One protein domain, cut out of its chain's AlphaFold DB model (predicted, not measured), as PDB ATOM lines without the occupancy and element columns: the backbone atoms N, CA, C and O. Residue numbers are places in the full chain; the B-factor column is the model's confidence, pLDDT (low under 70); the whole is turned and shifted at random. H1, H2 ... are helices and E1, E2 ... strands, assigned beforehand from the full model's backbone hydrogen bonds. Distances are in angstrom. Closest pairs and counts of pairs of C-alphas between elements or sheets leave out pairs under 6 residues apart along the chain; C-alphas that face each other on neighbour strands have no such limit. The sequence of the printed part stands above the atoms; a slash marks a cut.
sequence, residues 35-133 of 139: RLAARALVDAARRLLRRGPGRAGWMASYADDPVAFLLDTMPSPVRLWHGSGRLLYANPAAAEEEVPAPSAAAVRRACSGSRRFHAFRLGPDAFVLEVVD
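This is residues 35 to 133 of the 139 residues of an uncharacterized protein of Deltaproteobacteria bacterium (UniProt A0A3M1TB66). A twisted sheet of four antiparallel strands has the long helix H1 crossing one face and the short helix H4 on the opposite face, standing over edge strand E3. H3 packs on H1 and grazes the sheet, and H2 lies beyond it, off the sheet, at one end of the longest axis. The printed part has 99 residues with four named helices and four named strands, in the order H1 H2 H3 E1 E2 H4 E3 E4; the sheet's order is E2 E1 E4 E3 and the class is mixed, helices and strands. The whole is compact, with a radius of gyration of the C-alphas of 13.5 A and spans of 41 by 31 by 19 A.

In the sheet, E2 is residues 87 to 90, E1 residues 78 to 82, 13.6 A long, E4 residues 125 to 132, 23.2 A, and E3 residues 115 to 122, 22.5 A. H1, residues 35 to 49, is 21.3 A long and begins at C-alpha 35 (138.561, 198.262, 90.793). H2 is residues 55 to 62, 11.8 A, H3 residues 66 to 73, 10.5 A, and H4 residues 104 to 109, 8.8 A. E4 ends at C-alpha 132 (139.835, 192.758, 112.762).

The sheet is twisted, with C-alphas up to 4.0 A off its best plane. E3 and E4 form a hairpin, with N 118 and O 129 at 2.8 A, within hydrogen-bond range. E1 and E4 are antiparallel at 160 degrees, with N 81 and O 128 at 2.8 A. E1 and E2 form a hairpin, with N 80 and O 89 at 2.8 A. H1 is on the sheet at a height of 8.7 A and runs across the strands, at 72 degrees to E1 on the local plane; its closest C-alphas to E2 are Ala 45 and Tyr 89, 5.9 A. H4, on the opposite face, lies over E3 and stands up from the sheet by 44 degrees; the closest C-alphas are Val 107 and Phe 117, 5.6 A. H3 touches H1 at a steep tilt of 53 degrees, closest at C-alphas of Ala 44 and Ala 68, 4.7 A, and only grazes the sheet with residues 71 to 72. H2 and H3 touch only at the corner, closest at C-alphas of Tyr 62 and Phe 69, 5.3 A. Every O i to N i+4 pair is within hydrogen-bond range in H1, H3 and H4; H2 has 1 of 4, and 1 of 5 O i to N i+3 pairs.

The C-alphas farthest apart, those of Ala 56 and Ala 105, are 41.1 A apart. The printed part has no cut. The link from E2 to H4, 13 residues, is long; the others are tight. Mean pLDDT of the printed part is 81.9, and residue 36 and residues 52 to 64 are under 70.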
ATOM      1  N   ARG A  35     139.922 198.608  91.226       70.44
ATOM      2  CA  ARG A  35     138.561 198.262  90.793       70.44
ATOM      3  C   ARG A  35     138.404 196.777  90.470       70.44
ATOM      4  O   ARG A  35     137.373 196.195  90.801       70.44
ATOM      5  N   LEU A  36     139.400 196.165  89.829       67.69
ATOM      6  CA  LEU A  36     139.374 194.740  89.499       67.69
ATOM      7  C   LEU A  36     139.475 193.889  90.775       67.69
ATOM      8  O   LEU A  36     138.725 192.927  90.927       67.69
ATOM      9  N   ALA A  37     140.315 194.313  91.726       78.19
ATOM     10  CA  ALA A  37     140.417 193.702  93.050       78.19
ATOM     11  C   ALA A  37     139.109 193.834  93.856       78.19
ATOM     12  O   ALA A  37     138.616 192.847  94.400       78.19
ATOM     13  N   ALA A  38     138.495 195.023  93.867       82.94
ATOM     14  CA  ALA A  38     137.204 195.263  94.514       82.94
ATOM     15  C   ALA A  38     136.084 194.381  93.941       82.94
ATOM     16  O   ALA A  38     135.272 193.832  94.686       82.94
ATOM     17  N   ARG A  39     136.047 194.213  92.612       85.94
ATOM     18  CA  ARG A  39     135.073 193.335  91.956       85.94
ATOM     19  C   ARG A  39     135.288 191.871  92.329       85.94
ATOM     20  O   ARG A  39     134.328 191.213  92.713       85.94
ATOM     21  N   ALA A  40     136.533 191.394  92.273       84.19
ATOM     22  CA  ALA A  40     136.877 190.025  92.652       84.19
ATOM     23  C   ALA A  40     136.476 189.716  94.105       84.19
ATOM     24  O   ALA A  40     135.901 188.666  94.366       84.19
ATOM     25  N   LEU A  41     136.694 190.656  95.031       86.44
ATOM     26  CA  LEU A  41     136.295 190.530  96.434       86.44
ATOM     27  C   LEU A  41     134.773 190.386  96.604       86.44
ATOM     28  O   LEU A  41     134.307 189.486  97.302       86.44
ATOM     29  N   VAL A  42     133.989 191.261  95.965       86.19
ATOM     30  CA  VAL A  42     132.518 191.219  96.046       86.19
ATOM     31  C   VAL A  42     131.968 189.948  95.391       86.19
ATOM     32  O   VAL A  42     131.036 189.335  95.920       86.19
ATOM     33  N   ASP A  43     132.538 189.527  94.261       86.69
ATOM     34  CA  ASP A  43     132.131 188.304  93.566       86.69
ATOM     35  C   ASP A  43     132.470 187.049  94.386       86.69
ATOM     36  O   ASP A  43     131.617 186.165  94.514       86.69
ATOM     37  N   ALA A  44     133.648 187.003  95.017       85.38
ATOM     38  CA  ALA A  44     134.052 185.942  95.938       85.38
ATOM     39  C   ALA A  44     133.108 185.847  97.148       85.38
ATOM     40  O   ALA A  44     132.573 184.775  97.432       85.38
ATOM     41  N   ALA A  45     132.810 186.976  97.800       85.00
ATOM     42  CA  ALA A  45     131.861 187.033  98.911       85.00
ATOM     43  C   ALA A  45     130.470 186.506  98.505       85.00
ATOM     44  O   ALA A  45     129.891 185.658  99.181       85.00
ATOM     45  N   ARG A  46     129.946 186.928  97.346       84.12
ATOM     46  CA  ARG A  46     128.658 186.433  96.819       84.12
ATOM     47  C   ARG A  46     128.675 184.942  96.486       84.12
ATOM     48  O   ARG A  46     127.638 184.287  96.581       84.12
ATOM     49  N   ARG A  47     129.808 184.402  96.030       80.38
ATOM     50  CA  ARG A  47     129.973 182.961  95.780       80.38
ATOM     51  C   ARG A  47     129.929 182.175  97.087       80.38
ATOM     52  O   ARG A  47     129.195 181.194  97.150       80.38
ATOM     53  N   LEU A  48     130.619 182.652  98.123       79.31
ATOM     54  CA  LEU A  48     130.613 182.044  99.457       79.31
ATOM     55  C   LEU A  48     129.208 182.032 100.085       79.31
ATOM     56  O   LEU A  48     128.828 181.037 100.686       79.31
ATOM     57  N   LEU A  49     128.390 183.065  99.862       76.38
ATOM     58  CA  LEU A  49     126.994 183.091 100.335       76.38
ATOM     59  C   LEU A  49     126.076 182.064  99.666       76.38
ATOM     60  O   LEU A  49     125.085 181.643 100.252       76.38
ATOM     61  N   ARG A  50     126.355 181.701  98.410       73.88
ATOM     62  CA  ARG A  50     125.537 180.747  97.640       73.88
ATOM     63  C   ARG A  50     125.969 179.301  97.843       73.88
ATOM     64  O   ARG A  50     125.430 178.400  97.203       73.88
ATOM     65  N   ARG A  51     126.961 179.073  98.696       70.62
ATOM     66  CA  ARG A  51     127.461 177.741  98.991       70.62
ATOM     67  C   ARG A  51     126.411 176.983  99.800       70.62
ATOM     68  O   ARG A  51     126.013 177.420 100.873       70.62
ATOM     69  N   GLY A  52     125.956 175.848  99.273       59.41
ATOM     70  CA  GLY A  52     125.142 174.910 100.046       59.41
ATOM     71  C   GLY A  52     125.946 174.290 101.200       59.41
ATOM     72  O   GLY A  52     127.182 174.304 101.161       59.41
ATOM     73  N   PRO A  53     125.276 173.736 102.224       56.94
ATOM     74  CA  PRO A  53     125.951 173.077 103.337       56.94
ATOM     75  C   PRO A  53     126.737 171.836 102.878       56.94
ATOM     76  O   PRO A  53     126.377 171.159 101.915       56.94
ATOM     77  N   GLY A  54     127.798 171.503 103.618       59.59
ATOM     78  CA  GLY A  54     128.546 170.254 103.456       59.59
ATOM     79  C   GLY A  54     129.626 170.251 102.366       59.59
ATOM     80  O   GLY A  54     129.828 171.202 101.615       59.59
ATOM     81  N   ARG A  55     130.351 169.130 102.290       53.25
ATOM     82  CA  ARG A  55     131.616 168.948 101.546       53.25
ATOM     83  C   ARG A  55     131.528 169.250 100.036       53.25
ATOM     84  O   ARG A  55     132.513 169.679  99.442       53.25
ATOM     85  N   ALA A  56     130.351 169.086  99.428       56.44
ATOM     86  CA  ALA A  56     130.114 169.365  98.006       56.44
ATOM     87  C   ALA A  56     130.127 170.867  97.673       56.44
ATOM     88  O   ALA A  56     130.628 171.259  96.620       56.44
ATOM     89  N   GLY A  57     129.663 171.721  98.594       59.78
ATOM     90  CA  GLY A  57     129.807 173.171  98.457       59.78
ATOM     91  C   GLY A  57     131.278 173.598  98.480       59.78
ATOM     92  O   GLY A  57     131.657 174.557  97.809       59.78
ATOM     93  N   TRP A  58     132.112 172.837  99.200       59.84
ATOM     94  CA  TRP A  58     133.505 173.164  99.493       59.84
ATOM     95  C   TRP A  58     134.471 172.922  98.332       59.84
ATOM     96  O   TRP A  58     135.367 173.726  98.092       59.84
ATOM     97  N   MET A  59     134.298 171.841  97.577       56.97
ATOM     98  CA  MET A  59     135.313 171.439  96.594       56.97
ATOM     99  C   MET A  59     135.264 172.232  95.283       56.97
ATOM    100  O   MET A  59     136.312 172.481  94.695       56.97
ATOM    101  N   ALA A  60     134.084 172.670  94.836       54.66
ATOM    102  CA  ALA A  60     133.947 173.331  93.537       54.66
ATOM    103  C   ALA A  60     134.395 174.805  93.537       54.66
ATOM    104  O   ALA A  60     134.759 175.326  92.493       54.66
ATOM    105  N   SER A  61     134.371 175.504  94.681       56.06
ATOM    106  CA  SER A  61     134.581 176.963  94.679       56.06
ATOM    107  C   SER A  61     136.005 177.426  94.998       56.06
ATOM    108  O   SER A  61     136.285 178.598  94.783       56.06
ATOM    109  N   TYR A  62     136.890 176.577  95.534       63.91
ATOM    110  CA  TYR A  62     138.224 177.029  95.967       63.91
ATOM    111  C   TYR A  62     139.317 176.852  94.914       63.91
ATOM    112  O   TYR A  62     140.243 177.655  94.873       63.91
ATOM    113  N   ALA A  63     139.214 175.835  94.054       62.31
ATOM    114  CA  ALA A  63     140.162 175.657  92.952       62.31
ATOM    115  C   ALA A  63     140.045 176.791  91.915       62.31
ATOM    116  O   ALA A  63     141.050 177.227  91.358       62.31
ATOM    117  N   ASP A  64     138.826 177.309  91.727       67.00
ATOM    118  CA  ASP A  64     138.500 178.308  90.704       67.00
ATOM    119  C   ASP A  64     138.430 179.752  91.240       67.00
ATOM    120  O   ASP A  64     138.288 180.697  90.458       67.00
ATOM    121  N   ASP A  65     138.510 179.953  92.564       76.94
ATOM    122  CA  ASP A  65     138.434 181.275  93.198       76.94
ATOM    123  C   ASP A  65     139.369 181.396  94.420       76.94
ATOM    124  O   ASP A  65     138.972 181.137  95.564       76.94
ATOM    125  N   PRO A  66     140.629 181.817  94.208       77.75
ATOM    126  CA  PRO A  66     141.596 181.959  95.293       77.75
ATOM    127  C   PRO A  66     141.219 183.066  96.288       77.75
ATOM    128  O   PRO A  66     141.636 183.007  97.440       77.75
ATOM    129  N   VAL A  67     140.424 184.064  95.883       83.12
ATOM    130  CA  VAL A  67     139.975 185.134  96.789       83.12
ATOM    131  C   VAL A  67     138.933 184.588  97.757       83.12
ATOM    132  O   VAL A  67     139.019 184.855  98.954       83.12
ATOM    133  N   ALA A  68     137.993 183.775  97.268       80.50
ATOM    134  CA  ALA A  68     137.019 183.102  98.121       80.50
ATOM    135  C   ALA A  68     137.695 182.157  99.124       80.50
ATOM    136  O   ALA A  68     137.309 182.137 100.288       80.50
ATOM    137  N   PHE A  69     138.731 181.427  98.693       81.38
ATOM    138  CA  PHE A  69     139.545 180.610  99.595       81.38
ATOM    139  C   PHE A  69     140.186 181.450 100.699       81.38
ATOM    140  O   PHE A  69     139.963 181.175 101.873       81.38
ATOM    141  N   LEU A  70     140.917 182.506 100.329       83.50
ATOM    142  CA  LEU A  70     141.603 183.361 101.297       83.50
ATOM    143  C   LEU A  70     140.639 183.992 102.305       83.50
ATOM    144  O   LEU A  70     140.945 184.012 103.493       83.50
ATOM    145  N   LEU A  71     139.484 184.489 101.853       84.88
ATOM    146  CA  LEU A  71     138.462 185.057 102.738       84.88
ATOM    147  C   LEU A  71     137.993 184.062 103.796       84.88
ATOM    148  O   LEU A  71     137.868 184.422 104.966       84.88
ATOM    149  N   ASP A  72     137.773 182.818 103.385       84.25
ATOM    150  CA  ASP A  72     137.175 181.791 104.225       84.25
ATOM    151  C   ASP A  72     138.181 181.141 105.184       84.25
ATOM    152  O   ASP A  72     137.823 180.766 106.296       84.25
ATOM    153  N   THR A  73     139.454 181.050 104.785       84.81
ATOM    154  CA  THR A  73     140.529 180.484 105.618       84.81
ATOM    155  C   THR A  73     141.277 181.517 106.454       84.81
ATOM    156  O   THR A  73     142.176 181.151 107.210       84.81
ATOM    157  N   MET A  74     140.988 182.811 106.288       86.31
ATOM    158  CA  MET A  74     141.675 183.851 107.050       86.31
ATOM    159  C   MET A  74     141.373 183.710 108.549       86.31
ATOM    160  O   MET A  74     140.202 183.668 108.927       86.31
ATOM    161  N   PRO A  75     142.406 183.697 109.416       85.81
ATOM    162  CA  PRO A  75     142.208 183.590 110.862       85.81
ATOM    163  C   PRO A  75     141.648 184.882 111.469       85.81
ATOM    164  O   PRO A  75     141.036 184.856 112.531       85.81
ATOM    165  N   SER A  76     141.857 186.018 110.801       89.06
ATOM    166  CA  SER A  76     141.286 187.297 111.205       89.06
ATOM    167  C   SER A  76     139.795 187.365 110.874       89.06
ATOM    168  O   SER A  76     139.423 187.005 109.753       89.06
ATOM    169  N   PRO A  77     138.944 187.883 111.778       92.19
ATOM    170  CA  PRO A  77     137.565 188.213 111.448       92.19
ATOM    171  C   PRO A  77     137.507 189.229 110.302       92.19
ATOM    172  O   PRO A  77     138.119 190.300 110.367       92.19
ATOM    173  N   VAL A  78     136.758 188.893 109.253       91.69
ATOM    174  CA  VAL A  78     136.546 189.739 108.075       91.69
ATOM    175  C   VAL A  78     135.058 189.877 107.807       91.69
ATOM    176  O   VAL A  78     134.333 188.883 107.737       91.69
ATOM    177  N   ARG A  79     134.611 191.118 107.606       93.06
ATOM    178  CA  ARG A  79     133.226 191.445 107.257       93.06
ATOM    179  C   ARG A  79     133.186 192.345 106.032       93.06
ATOM    180  O   ARG A  79     133.965 193.285 105.908       93.06
ATOM    181  N   LEU A  80     132.259 192.068 105.126       93.00
ATOM    182  CA  LEU A  80     131.970 192.916 103.976       93.00
ATOM    183  C   LEU A  80     130.574 193.503 104.132       93.00
ATOM    184  O   LEU A  80     129.579 192.779 104.141       93.00
ATOM    185  N   TRP A  81     130.507 194.823 104.191       93.00
ATOM    186  CA  TRP A  81     129.279 195.587 104.336       93.00
ATOM    187  C   TRP A  81     128.929 196.282 103.023       93.00
ATOM    188  O   TRP A  81     129.800 196.797 102.318       93.00
ATOM    189  N   HIS A  82     127.640 196.341 102.707       92.75
ATOM    190  CA  HIS A  82     127.112 197.267 101.716       92.75
ATOM    191  C   HIS A  82     127.037 198.679 102.312       92.75
ATOM    192  O   HIS A  82     126.808 198.836 103.509       92.75
ATOM    193  N   GLY A  83     127.136 199.715 101.479       87.62
ATOM    194  CA  GLY A  83     127.061 201.120 101.894       87.62
ATOM    195  C   GLY A  83     125.732 201.516 102.543       87.62
ATOM    196  O   GLY A  83     125.660 202.544 103.205       87.62
ATOM    197  N   SER A  84     124.698 200.681 102.408       89.69
ATOM    198  CA  SER A  84     123.434 200.812 103.143       89.69
ATOM    199  C   SER A  84     123.490 200.293 104.589       89.69
ATOM    200  O   SER A  84     122.465 200.288 105.258       89.69
ATOM    201  N   GLY A  85     124.629 199.768 105.048       88.06
ATOM    202  CA  GLY A  85     124.782 199.136 106.365       88.06
ATOM    203  C   GLY A  85     124.388 197.655 106.417       88.06
ATOM    204  O   GLY A  85     124.472 197.037 107.472       88.06
ATOM    205  N   ARG A  86     123.984 197.046 105.294       91.00
ATOM    206  CA  ARG A  86     123.664 195.611 105.239       91.00
ATOM    207  C   ARG A  86     124.943 194.774 105.214       91.00
ATOM    208  O   ARG A  86     125.779 194.987 104.335       91.00
ATOM    209  N   LEU A  87     125.055 193.785 106.097       91.12
ATOM    210  CA  LEU A  87     126.125 192.787 106.039       91.12
ATOM    211  C   LEU A  87     125.940 191.905 104.799       91.12
ATOM    212  O   LEU A  87     124.879 191.317 104.597       91.12
ATOM    213  N   LEU A  88     126.960 191.848 103.948       89.69
ATOM    214  CA  LEU A  88     126.976 190.988 102.768       89.69
ATOM    215  C   LEU A  88     127.714 189.688 103.035       89.69
ATOM    216  O   LEU A  88     127.316 188.671 102.498       89.69
ATOM    217  N   TYR A  89     128.786 189.711 103.818       90.50
ATOM    218  CA  TYR A  89     129.566 188.515 104.119       90.50
ATOM    219  C   TYR A  89     130.299 188.678 105.445       90.50
ATOM    220  O   TYR A  89     130.769 189.771 105.758       90.50
ATOM    221  N   ALA A  90     130.422 187.580 106.178       91.25
ATOM    222  CA  ALA A  90     131.309 187.422 107.317       91.25
ATOM    223  C   ALA A  90     132.012 186.072 107.162       91.25
ATOM    224  O   ALA A  90     131.364 185.083 106.814       91.25
ATOM    225  N   ASN A  91     133.327 186.039 107.370       90.44
ATOM    226  CA  ASN A  91     134.060 184.778 107.354       90.44
ATOM    227  C   ASN A  91     133.798 183.963 108.637       90.44
ATOM    228  O   ASN A  91     133.254 184.505 109.602       90.44
ATOM    229  N   PRO A  92     134.195 182.677 108.693       89.25
ATOM    230  CA  PRO A  92     133.987 181.840 109.875       89.25
ATOM    231  C   PRO A  92     134.571 182.436 111.163       89.25
ATOM    232  O   PRO A  92     133.926 182.380 112.202       89.25
ATOM    233  N   ALA A  93     135.735 183.090 111.089       88.81
ATOM    234  CA  ALA A  93     136.341 183.772 112.238       88.81
ATOM    235  C   ALA A  93     135.500 184.955 112.762       88.81
ATOM    236  O   ALA A  93     135.631 185.343 113.917       88.81
ATOM    237  N   ALA A  94     134.630 185.533 111.928       88.81
ATOM    238  CA  ALA A  94     133.697 186.591 112.299       88.81
ATOM    239  C   ALA A  94     132.302 186.072 112.698       88.81
ATOM    240  O   ALA A  94     131.461 186.884 113.087       88.81
ATOM    241  N   ALA A  95     132.036 184.763 112.586       78.25
ATOM    242  CA  ALA A  95     130.703 184.184 112.775       78.25
ATOM    243  C   ALA A  95     130.237 184.167 114.240       78.25
ATOM    244  O   ALA A  95     129.037 184.189 114.495       78.25
ATOM    245  N   GLU A  96     131.168 184.147 115.193       75.62
ATOM    246  CA  GLU A  96     130.858 184.081 116.630       75.62
ATOM    247  C   GLU A  96     130.561 185.454 117.255       75.62
ATOM    248  O   GLU A  96     130.100 185.536 118.391       75.62
ATOM    249  N   GLU A  97     130.807 186.545 116.527       79.81
ATOM    250  CA  GLU A  97     130.709 187.905 117.055       79.81
ATOM    251  C   GLU A  97     129.649 188.698 116.282       79.81
ATOM    252  O   GLU A  97     129.831 189.065 115.113       79.81
ATOM    253  N   GLU A  98     128.540 188.992 116.961       78.31
ATOM    254  CA  GLU A  98     127.498 189.877 116.453       78.31
ATOM    255  C   GLU A  98     127.968 191.333 116.568       78.31
ATOM    256  O   GLU A  98     128.182 191.871 117.655       78.31
ATOM    257  N   VAL A  99     128.184 191.969 115.417       83.31
ATOM    258  CA  VAL A  99     128.786 193.302 115.322       83.31
ATOM    259  C   VAL A  99     127.861 194.222 114.536       83.31
ATOM    260  O   VAL A  99     127.422 193.840 113.450       83.31
ATOM    261  N   PRO A 100     127.578 195.443 115.025       86.31
ATOM    262  CA  PRO A 100     126.799 196.413 114.269       86.31
ATOM    263  C   PRO A 100     127.580 196.931 113.058       86.31
ATOM    264  O   PRO A 100     128.810 196.969 113.053       86.31
ATOM    265  N   ALA A 101     126.857 197.407 112.044       87.06
ATOM    266  CA  ALA A 101     127.475 198.027 110.878       87.06
ATOM    267  C   ALA A 101     128.413 199.187 111.281       87.06
ATOM    268  O   ALA A 101     128.097 199.958 112.197       87.06
ATOM    269  N   PRO A 102     129.553 199.361 110.590       87.38
ATOM    270  CA  PRO A 102     130.509 200.401 110.935       87.38
ATOM    271  C   PRO A 102     129.919 201.795 110.706       87.38
ATOM    272  O   PRO A 102     129.327 202.086 109.665       87.38
ATOM    273  N   SER A 103     130.119 202.693 111.672       86.88
ATOM    274  CA  SER A 103     129.689 204.087 111.537       86.88
ATOM    275  C   SER A 103     130.519 204.825 110.482       86.88
ATOM    276  O   SER A 103     131.708 204.556 110.293       86.88
ATOM    277  N   ALA A 104     129.940 205.848 109.848       83.50
ATOM    278  CA  ALA A 104     130.668 206.697 108.897       83.50
ATOM    279  C   ALA A 104     131.912 207.368 109.519       83.50
ATOM    280  O   ALA A 104     132.868 207.704 108.820       83.50
ATOM    281  N   ALA A 105     131.918 207.585 110.838       81.12
ATOM    282  CA  ALA A 105     133.087 208.084 111.553       81.12
ATOM    283  C   ALA A 105     134.208 207.033 111.630       81.12
ATOM    284  O   ALA A 105     135.358 207.376 111.366       81.12
ATOM    285  N   ALA A 106     133.880 205.773 111.931       79.94
ATOM    286  CA  ALA A 106     134.853 204.680 111.975       79.94
ATOM    287  C   ALA A 106     135.482 204.433 110.597       79.94
ATOM    288  O   ALA A 106     136.703 204.369 110.475       79.94
ATOM    289  N   VAL A 107     134.659 204.412 109.544       83.12
ATOM    290  CA  VAL A 107     135.129 204.223 108.162       83.12
ATOM    291  C   VAL A 107     136.077 205.344 107.729       83.12
ATOM    292  O   VAL A 107     137.120 205.070 107.141       83.12
ATOM    293  N   ARG A 108     135.771 206.608 108.061       82.25
ATOM    294  CA  ARG A 108     136.637 207.759 107.731       82.25
ATOM    295  C   ARG A 108     137.997 207.718 108.418       82.25
ATOM    296  O   ARG A 108     138.951 208.260 107.875       82.25
ATOM    297  N   ARG A 109     138.092 207.099 109.595       79.12
ATOM    298  CA  ARG A 109     139.368 206.958 110.308       79.12
ATOM    299  C   ARG A 109     140.259 205.867 109.720       79.12
ATOM    300  O   ARG A 109     141.427 205.821 110.087       79.12
ATOM    301  N   ALA A 110     139.726 205.002 108.852       79.75
ATOM    302  CA  ALA A 110     140.364 203.800 108.304       79.75
ATOM    303  C   ALA A 110     140.800 202.754 109.351       79.75
ATOM    304  O   ALA A 110     140.846 201.570 109.036       79.75
ATOM    305  N   CYS A 111     141.038 203.147 110.603       75.62
ATOM    306  CA  CYS A 111     141.309 202.282 111.740       75.62
ATOM    307  C   CYS A 111     140.507 202.742 112.971       75.62
ATOM    308  O   CYS A 111     140.370 203.938 113.231       75.62
ATOM    309  N   SER A 112     140.006 201.792 113.760       79.38
ATOM    310  CA  SER A 112     139.393 202.037 115.071       79.38
ATOM    311  C   SER A 112     139.734 200.888 116.019       79.38
ATOM    312  O   SER A 112     139.155 199.807 115.921       79.38
ATOM    313  N   GLY A 113     140.683 201.107 116.932       82.50
ATOM    314  CA  GLY A 113     141.231 200.037 117.774       82.50
ATOM    315  C   GLY A 113     141.971 198.996 116.930       82.50
ATOM    316  O   GLY A 113     142.789 199.361 116.091       82.50
ATOM    317  N   SER A 114     141.645 197.715 117.113       85.50
ATOM    318  CA  SER A 114     142.164 196.596 116.310       85.50
ATOM    319  C   SER A 114     141.465 196.427 114.955       85.50
ATOM    320  O   SER A 114     141.730 195.473 114.233       85.50
ATOM    321  N   ARG A 115     140.535 197.317 114.598       88.12
ATOM    322  CA  ARG A 115     139.721 197.181 113.387       88.12
ATOM    323  C   ARG A 115     140.243 198.090 112.293       88.12
ATOM    324  O   ARG A 115     140.453 199.279 112.532       88.12
ATOM    325  N   ARG A 116     140.386 197.548 111.090       89.88
ATOM    326  CA  ARG A 116     140.741 198.271 109.869       89.88
ATOM    327  C   ARG A 116     139.561 198.273 108.910       89.88
ATOM    328  O   ARG A 116     138.893 197.257 108.740       89.88
ATOM    329  N   PHE A 117     139.320 199.410 108.275       89.62
ATOM    330  CA  PHE A 117     138.211 199.645 107.364       89.62
ATOM    331  C   PHE A 117     138.738 200.116 106.015       89.62
ATOM    332  O   PHE A 117     139.446 201.118 105.918       89.62
ATOM    333  N   HIS A 118     138.326 199.426 104.958       90.44
ATOM    334  CA  HIS A 118     138.606 199.796 103.580       90.44
ATOM    335  C   HIS A 118     137.289 200.049 102.853       90.44
ATOM    336  O   HIS A 118     136.560 199.118 102.507       90.44
ATOM    337  N   ALA A 119     136.977 201.325 102.631       90.62
ATOM    338  CA  ALA A 119     135.827 201.729 101.835       90.62
ATOM    339  C   ALA A 119     136.184 201.770 100.348       90.62
ATOM    340  O   ALA A 119     137.218 202.315  99.961       90.62
ATOM    341  N   PHE A 120     135.308 201.233  99.506       90.25
ATOM    342  CA  PHE A 120     135.475 201.255  98.055       90.25
ATOM    343  C   PHE A 120     134.122 201.308  97.343       90.25
ATOM    344  O   PHE A 120     133.066 201.125  97.949       90.25
ATOM    345  N   ARG A 121     134.146 201.588  96.036       88.94
ATOM    346  CA  ARG A 121     132.947 201.619  95.190       88.94
ATOM    347  C   ARG A 121     133.080 200.653  94.024       88.94
ATOM    348  O   ARG A 121     134.153 200.549  93.428       88.94
ATOM    349  N   LEU A 122     131.974 200.009  93.667       87.00
ATOM    350  CA  LEU A 122     131.842 199.204  92.456       87.00
ATOM    351  C   LEU A 122     130.611 199.700  91.690       87.00
ATOM    352  O   LEU A 122     129.479 199.378  92.031       87.00
ATOM    353  N   GLY A 123     130.841 200.541  90.678       88.06
ATOM    354  CA  GLY A 123     129.761 201.263  90.003       88.06
ATOM    355  C   GLY A 123     129.052 202.247  90.954       88.06
ATOM    356  O   GLY A 123     129.736 203.043  91.612       88.06
ATOM    357  N   PRO A 124     127.708 202.233  91.032       89.44
ATOM    358  CA  PRO A 124     126.956 203.114  91.925       89.44
ATOM    359  C   PRO A 124     127.018 202.667  93.391       89.44
ATOM    360  O   PRO A 124     126.757 203.479  94.277       89.44
ATOM    361  N   ASP A 125     127.413 201.422  93.654       92.56
ATOM    362  CA  ASP A 125     127.354 200.832  94.982       92.56
ATOM    363  C   ASP A 125     128.626 201.123  95.784       92.56
ATOM    364  O   ASP A 125     129.747 201.105  95.260       92.56
ATOM    365  N   ALA A 126     128.443 201.386  97.076       92.06
ATOM    366  CA  ALA A 126     129.522 201.548  98.040       92.06
ATOM    367  C   ALA A 126     129.639 200.298  98.914       92.06
ATOM    368  O   ALA A 126     128.643 199.640  99.212       92.06
ATOM    369  N   PHE A 127     130.858 199.993  99.341       92.94
ATOM    370  CA  PHE A 127     131.180 198.836 100.164       92.94
ATOM    371  C   PHE A 127     132.210 199.213 101.220       92.94
ATOM    372  O   PHE A 127     133.014 200.126 101.020       92.94
ATOM    373  N   VAL A 128     132.198 198.480 102.328       93.62
ATOM    374  CA  VAL A 128     133.207 198.582 103.382       93.62
ATOM    375  C   VAL A 128     133.688 197.180 103.718       93.62
ATOM    376  O   VAL A 128     132.901 196.340 104.145       93.62
ATOM    377  N   LEU A 129     134.982 196.939 103.528       92.38
ATOM    378  CA  LEU A 129     135.664 195.771 104.067       92.38
ATOM    379  C   LEU A 129     136.191 196.123 105.458       92.38
ATOM    380  O   LEU A 129     136.967 197.064 105.607       92.38
ATOM    381  N   GLU A 130     135.768 195.371 106.457       92.62
ATOM    382  CA  GLU A 130     136.276 195.430 107.820       92.62
ATOM    383  C   GLU A 130     137.165 194.211 108.068       92.62
ATOM    384  O   GLU A 130     136.765 193.080 107.791       92.62
ATOM    385  N   VAL A 131     138.360 194.448 108.601       91.06
ATOM    386  CA  VAL A 131     139.301 193.411 109.033       91.06
ATOM    387  C   VAL A 131     139.644 193.671 110.491       91.06
ATOM    388  O   VAL A 131     140.055 194.780 110.837       91.06
ATOM    389  N   VAL A 132     139.476 192.669 111.345       89.75
ATOM    390  CA  VAL A 132     139.835 192.758 112.762       89.75
ATOM    391  C   VAL A 132     141.177 192.072 112.976       89.75
ATOM    392  O   VAL A 132     141.350 190.892 112.677       89.75
ATOM    393  N   ASP A 133     142.143 192.816 113.498       83.31
ATOM    394  CA  ASP A 133     143.433 192.273 113.889       83.31
ATOM    395  C   ASP A 133     143.299 191.476 115.180       83.31
ATOM    396  O   ASP A 133     143.018 192.020 116.246       83.31
TER     397      ASP A 133